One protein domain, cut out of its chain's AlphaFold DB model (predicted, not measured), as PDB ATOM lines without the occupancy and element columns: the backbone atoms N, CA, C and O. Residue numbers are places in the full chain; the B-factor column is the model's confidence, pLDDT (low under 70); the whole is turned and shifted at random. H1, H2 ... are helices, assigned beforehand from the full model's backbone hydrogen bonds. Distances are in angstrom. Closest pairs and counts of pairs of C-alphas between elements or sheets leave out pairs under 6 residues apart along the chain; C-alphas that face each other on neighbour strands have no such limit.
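AT A GLANCE: This is residues 128 to 171 of the 185 residues of an uncharacterized protein of Lentithecium fluviatile CBS 122367 (UniProt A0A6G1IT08). Three helices follow one another as a loose, open zigzag with few contacts: H1 makes a corner with the start of H2, and H3 comes back past H2 at a slant, opposite ways, after a loop of residues 151 to 160. The far part of H3, residues 165 to 171, sticks out free. The printed part has 44 residues with three named helices, in the order H1, H2, H3, and no named strand; the class is all helix. It is only just loose, close to compact, with a radius of gyration of the C-alphas of 11.4 A and spans of 27 by 26 by 17 A.

HOW THE PARTS SIT: Start at H1, residues 128 to 134, and go on to H2, residues 139 to 150. They touch only at the corner by their link, H2 with residues 139 to 140 alone; their closest C-alphas, of Val 130 and Pro 140, are 6.9 A apart, and their lines are about perpendicular at 86 degrees. Next look at H3, residues 161 to 171, which is close to H2 but not clearly touching it: their closest C-alphas, of Met 145 and Arg 164, are 7.2 A apart. H2 and H3 run opposite ways at a steep tilt of 47 degrees. H1 and H3 are apart. In H1 and H3 every O i to N i+4 pair is within hydrogen-bond range; in H2, 7 of 8 are.

IN THESE COORDINATES: Find C-alpha 128 at (116.686, 6.244, 39.680); from there H1 runs 10.1 A to Tyr 134. H2 begins at C-alpha 139, at (109.757, 7.443, 47.942), and runs 17.3 A to Tyr 150. H3 runs 15.3 A from Thr 161 to C-alpha 171 at (106.281, 13.839, 60.912).

THE WHOLE: The two C-alphas farthest apart, of Gly 135 and Ala 155, are 29.4 A apart. The printed part has no cut. The link from H1 to H2 is tight, and that from H2 to H3, 10 residues, is short. In the B-factor column the mean pLDDT of the printed part of this model is 74.9; residue 130 and residues 151 to 159 are under 70.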
ATOM      1  N   GLY A 128     116.653   4.999  40.446       70.81
ATOM      2  CA  GLY A 128     116.686   6.244  39.680       70.81
ATOM      3  C   GLY A 128     115.419   6.441  38.849       70.81
ATOM      4  O   GLY A 128     114.834   7.521  38.869       70.81
ATOM      5  N   ALA A 129     114.933   5.380  38.207       71.56
ATOM      6  CA  ALA A 129     113.679   5.383  37.467       71.56
ATOM      7  C   ALA A 129     112.461   5.616  38.377       71.56
ATOM      8  O   ALA A 129     111.574   6.374  37.998       71.56
ATOM      9  N   VAL A 130     112.432   5.056  39.596       69.19
ATOM     10  CA  VAL A 130     111.390   5.376  40.595       69.19
ATOM     11  C   VAL A 130     111.439   6.863  40.952       69.19
ATOM     12  O   VAL A 130     110.430   7.557  40.870       69.19
ATOM     13  N   MET A 131     112.611   7.396  41.299       74.38
ATOM     14  CA  MET A 131     112.745   8.810  41.672       74.38
ATOM     15  C   MET A 131     112.346   9.752  40.531       74.38
ATOM     16  O   MET A 131     111.634  10.724  40.766       74.38
ATOM     17  N   ALA A 132     112.760   9.449  39.300       75.06
ATOM     18  CA  ALA A 132     112.394  10.219  38.117       75.06
ATOM     19  C   ALA A 132     110.893  10.125  37.800       75.06
ATOM     20  O   ALA A 132     110.300  11.110  37.370       75.06
ATOM     21  N   HIS A 133     110.271   8.962  38.021       73.06
ATOM     22  CA  HIS A 133     108.857   8.750  37.719       73.06
ATOM     23  C   HIS A 133     107.926   9.464  38.701       73.06
ATOM     24  O   HIS A 133     106.926  10.042  38.282       73.06
ATOM     25  N   TYR A 134     108.251   9.431  39.995       75.88
ATOM     26  CA  TYR A 134     107.387   9.985  41.040       75.88
ATOM     27  C   TYR A 134     107.798  11.386  41.507       75.88
ATOM     28  O   TYR A 134     107.018  12.055  42.178       75.88
ATOM     29  N   GLY A 135     109.013  11.843  41.187       78.75
ATOM     30  CA  GLY A 135     109.519  13.159  41.589       78.75
ATOM     31  C   GLY A 135     109.761  13.316  43.096       78.75
ATOM     32  O   GLY A 135     110.048  14.418  43.558       78.75
ATOM     33  N   GLU A 136     109.660  12.237  43.876       80.31
ATOM     34  CA  GLU A 136     109.741  12.279  45.336       80.31
ATOM     35  C   GLU A 136     110.991  11.545  45.837       80.31
ATOM     36  O   GLU A 136     111.137  10.329  45.708       80.31
ATOM     37  N   GLN A 137     111.930  12.302  46.416       77.25
ATOM     38  CA  GLN A 137     113.250  11.777  46.780       77.25
ATOM     39  C   GLN A 137     113.215  10.734  47.905       77.25
ATOM     40  O   GLN A 137     114.117   9.898  47.985       77.25
ATOM     41  N   LYS A 138     112.209  10.772  48.793       81.56
ATOM     42  CA  LYS A 138     112.100   9.814  49.903       81.56
ATOM     43  C   LYS A 138     111.286   8.573  49.517       81.56
ATOM     44  O   LYS A 138     111.368   7.584  50.248       81.56
ATOM     45  N   LEU A 139     110.607   8.558  48.366       81.88
ATOM     46  CA  LEU A 139     109.757   7.443  47.942       81.88
ATOM     47  C   LEU A 139     110.488   6.095  47.878       81.88
ATOM     48  O   LEU A 139     109.952   5.118  48.400       81.88
ATOM     49  N   PRO A 140     111.723   5.986  47.341       81.12
ATOM     50  CA  PRO A 140     112.428   4.704  47.339       81.12
ATOM     51  C   PRO A 140     112.641   4.150  48.751       81.12
ATOM     52  O   PRO A 140     112.577   2.943  48.966       81.12
ATOM     53  N   MET A 141     112.867   5.028  49.730       82.62
ATOM     54  CA  MET A 141     113.029   4.656  51.132       82.62
ATOM     55  C   MET A 141     111.695   4.239  51.762       82.62
ATOM     56  O   MET A 141     111.659   3.255  52.498       82.62
ATOM     57  N   GLN A 142     110.605   4.947  51.453       83.31
ATOM     58  CA  GLN A 142     109.257   4.580  51.894       83.31
ATOM     59  C   GLN A 142     108.836   3.213  51.335       83.31
ATOM     60  O   GLN A 142     108.425   2.347  52.105       83.31
ATOM     61  N   LEU A 143     109.014   2.983  50.027       82.81
ATOM     62  CA  LEU A 143     108.725   1.705  49.363       82.81
ATOM     63  C   LEU A 143     109.563   0.565  49.943       82.81
ATOM     64  O   LEU A 143     109.060  -0.533  50.164       82.81
ATOM     65  N   HIS A 144     110.830   0.834  50.248       80.00
ATOM     66  CA  HIS A 144     111.706  -0.140  50.879       80.00
ATOM     67  C   HIS A 144     111.239  -0.526  52.290       80.00
ATOM     68  O   HIS A 144     111.199  -1.705  52.635       80.00
ATOM     69  N   MET A 145     110.828   0.458  53.097       81.62
ATOM     70  CA  MET A 145     110.227   0.191  54.404       81.62
ATOM     71  C   MET A 145     108.918  -0.589  54.254       81.62
ATOM     72  O   MET A 145     108.712  -1.563  54.974       81.62
ATOM     73  N   PHE A 146     108.050  -0.197  53.318       80.44
ATOM     74  CA  PHE A 146     106.789  -0.882  53.038       80.44
ATOM     75  C   PHE A 146     107.001  -2.354  52.664       80.44
ATOM     76  O   PHE A 146     106.363  -3.220  53.256       80.44
ATOM     77  N   ALA A 147     107.961  -2.656  51.785       79.38
ATOM     78  CA  ALA A 147     108.323  -4.032  51.439       79.38
ATOM     79  C   ALA A 147     108.735  -4.853  52.676       79.38
ATOM     80  O   ALA A 147     108.289  -5.985  52.847       79.38
ATOM     81  N   GLY A 148     109.483  -4.247  53.604       73.88
ATOM     82  CA  GLY A 148     109.875  -4.864  54.877       73.88
ATOM     83  C   GLY A 148     108.733  -5.147  55.868       73.88
ATOM     84  O   GLY A 148     108.999  -5.663  56.950       73.88
ATOM     85  N   VAL A 149     107.479  -4.778  55.562       76.00
ATOM     86  CA  VAL A 149     106.287  -5.234  56.315       76.00
ATOM     87  C   VAL A 149     105.895  -6.656  55.916       76.00
ATOM     88  O   VAL A 149     105.445  -7.422  56.763       76.00
ATOM     89  N   TYR A 150     106.050  -6.992  54.635       72.19
ATOM     90  CA  TYR A 150     105.547  -8.237  54.052       72.19
ATOM     91  C   TYR A 150     106.636  -9.300  53.904       72.19
ATOM     92  O   TYR A 150     106.331 -10.488  53.963       72.19
ATOM     93  N   GLU A 151     107.896  -8.891  53.742       66.75
ATOM     94  CA  GLU A 151     109.026  -9.797  53.539       66.75
ATOM     95  C   GLU A 151     110.182  -9.476  54.492       66.75
ATOM     96  O   GLU A 151     110.517  -8.312  54.731       66.75
ATOM     97  N   SER A 152     110.839 -10.517  55.022       59.72
ATOM     98  CA  SER A 152     112.109 -10.327  55.721       59.72
ATOM     99  C   SER A 152     113.179  -9.976  54.692       59.72
ATOM    100  O   SER A 152     113.595 -10.821  53.895       59.72
ATOM    101  N   LEU A 153     113.617  -8.723  54.700       62.38
ATOM    102  CA  LEU A 153     114.701  -8.264  53.844       62.38
ATOM    103  C   LEU A 153     116.016  -8.995  54.197       62.38
ATOM    104  O   LEU A 153     116.173  -9.467  55.329       62.38
ATOM    105  N   PRO A 154     116.967  -9.116  53.246       62.19
ATOM    106  CA  PRO A 154     118.253  -9.769  53.493       62.19
ATOM    107  C   PRO A 154     118.913  -9.196  54.748       62.19
ATOM    108  O   PRO A 154     118.897  -7.985  54.917       62.19
ATOM    109  N   ALA A 155     119.551 -10.017  55.589       55.97
ATOM    110  CA  ALA A 155     120.023  -9.634  56.935       55.97
ATOM    111  C   ALA A 155     120.852  -8.328  57.032       55.97
ATOM    112  O   ALA A 155     120.901  -7.703  58.087       55.97
ATOM    113  N   ARG A 156     121.487  -7.887  55.936       60.75
ATOM    114  CA  ARG A 156     122.213  -6.601  55.842       60.75
ATOM    115  C   ARG A 156     121.301  -5.367  55.816       60.75
ATOM    116  O   ARG A 156     121.775  -4.245  55.948       60.75
ATOM    117  N   ILE A 157     120.010  -5.576  55.621       59.41
ATOM    118  CA  ILE A 157     118.968  -4.582  55.454       59.41
ATOM    119  C   ILE A 157     117.863  -4.965  56.441       59.41
ATOM    120  O   ILE A 157     117.054  -5.850  56.183       59.41
ATOM    121  N   GLY A 158     117.855  -4.334  57.615       62.91
ATOM    122  CA  GLY A 158     116.811  -4.583  58.609       62.91
ATOM    123  C   GLY A 158     115.416  -4.187  58.091       62.91
ATOM    124  O   GLY A 158     115.314  -3.374  57.173       62.91
ATOM    125  N   PRO A 159     114.323  -4.653  58.724       67.12
ATOM    126  CA  PRO A 159     112.935  -4.392  58.301       67.12
ATOM    127  C   PRO A 159     112.510  -2.909  58.381       67.12
ATOM    128  O   PRO A 159     111.341  -2.570  58.204       67.12
ATOM    129  N   GLY A 160     113.433  -1.999  58.713       70.56
ATOM    130  CA  GLY A 160     113.198  -0.559  58.771       70.56
ATOM    131  C   GLY A 160     112.288  -0.103  59.914       70.56
ATOM    132  O   GLY A 160     111.985   1.081  59.996       70.56
ATOM    133  N   THR A 161     111.858  -0.993  60.818       77.12
ATOM    134  CA  THR A 161     110.852  -0.699  61.857       77.12
ATOM    135  C   THR A 161     111.258   0.436  62.798       77.12
ATOM    136  O   THR A 161     110.437   1.305  63.085       77.12
ATOM    137  N   ALA A 162     112.519   0.478  63.243       78.44
ATOM    138  CA  ALA A 162     113.028   1.567  64.081       78.44
ATOM    139  C   ALA A 162     113.057   2.910  63.328       78.44
ATOM    140  O   ALA A 162     112.607   3.925  63.852       78.44
ATOM    141  N   ILE A 163     113.506   2.903  62.067       79.94
ATOM    142  CA  ILE A 163     113.565   4.105  61.224       79.94
ATOM    143  C   ILE A 163     112.150   4.604  60.889       79.94
ATOM    144  O   ILE A 163     111.917   5.809  60.909       79.94
ATOM    145  N   ARG A 164     111.185   3.698  60.662       81.94
ATOM    146  CA  ARG A 164     109.760   4.036  60.517       81.94
ATOM    147  C   ARG A 164     109.222   4.753  61.746       81.94
ATOM    148  O   ARG A 164     108.626   5.811  61.600       81.94
ATOM    149  N   LYS A 165     109.450   4.202  62.946       82.94
ATOM    150  CA  LYS A 165     109.008   4.826  64.204       82.94
ATOM    151  C   LYS A 165     109.630   6.210  64.380       82.94
ATOM    152  O   LYS A 165     108.913   7.158  64.676       82.94
ATOM    153  N   MET A 166     110.934   6.343  64.131       80.06
ATOM    154  CA  MET A 166     111.629   7.631  64.202       80.06
ATOM    155  C   MET A 166     111.043   8.656  63.221       80.06
ATOM    156  O   MET A 166     110.719   9.767  63.625       80.06
ATOM    157  N   LYS A 167     110.849   8.283  61.949       80.38
ATOM    158  CA  LYS A 167     110.280   9.182  60.932       80.38
ATOM    159  C   LYS A 167     108.828   9.560  61.216       80.38
ATOM    160  O   LYS A 167     108.509  10.736  61.120       80.38
ATOM    161  N   ALA A 168     107.998   8.617  61.659       82.88
ATOM    162  CA  ALA A 168     106.621   8.900  62.065       82.88
ATOM    163  C   ALA A 168     106.560   9.893  63.242       82.88
ATOM    164  O   ALA A 168     105.725  10.791  63.257       82.88
ATOM    165  N   SER A 169     107.493   9.775  64.194       81.50
ATOM    166  CA  SER A 169     107.613  10.706  65.329       81.50
ATOM    167  C   SER A 169     108.006  12.119  64.880       81.50
ATOM    168  O   SER A 169     107.540  13.098  65.446       81.50
ATOM    169  N   MET A 170     108.872  12.227  63.867       79.25
ATOM    170  CA  MET A 170     109.311  13.507  63.297       79.25
ATOM    171  C   MET A 170     108.240  14.157  62.408       79.25
ATOM    172  O   MET A 170     108.186  15.379  62.327       79.25
ATOM    173  N   GLU A 171     107.396  13.361  61.745       78.56
ATOM    174  CA  GLU A 171     106.281  13.839  60.912       78.56
ATOM    175  C   GLU A 171     105.086  14.324  61.743       78.56
ATOM    176  O   GLU A 171     104.410  15.262  61.332       78.56
TER     177      GLU A 171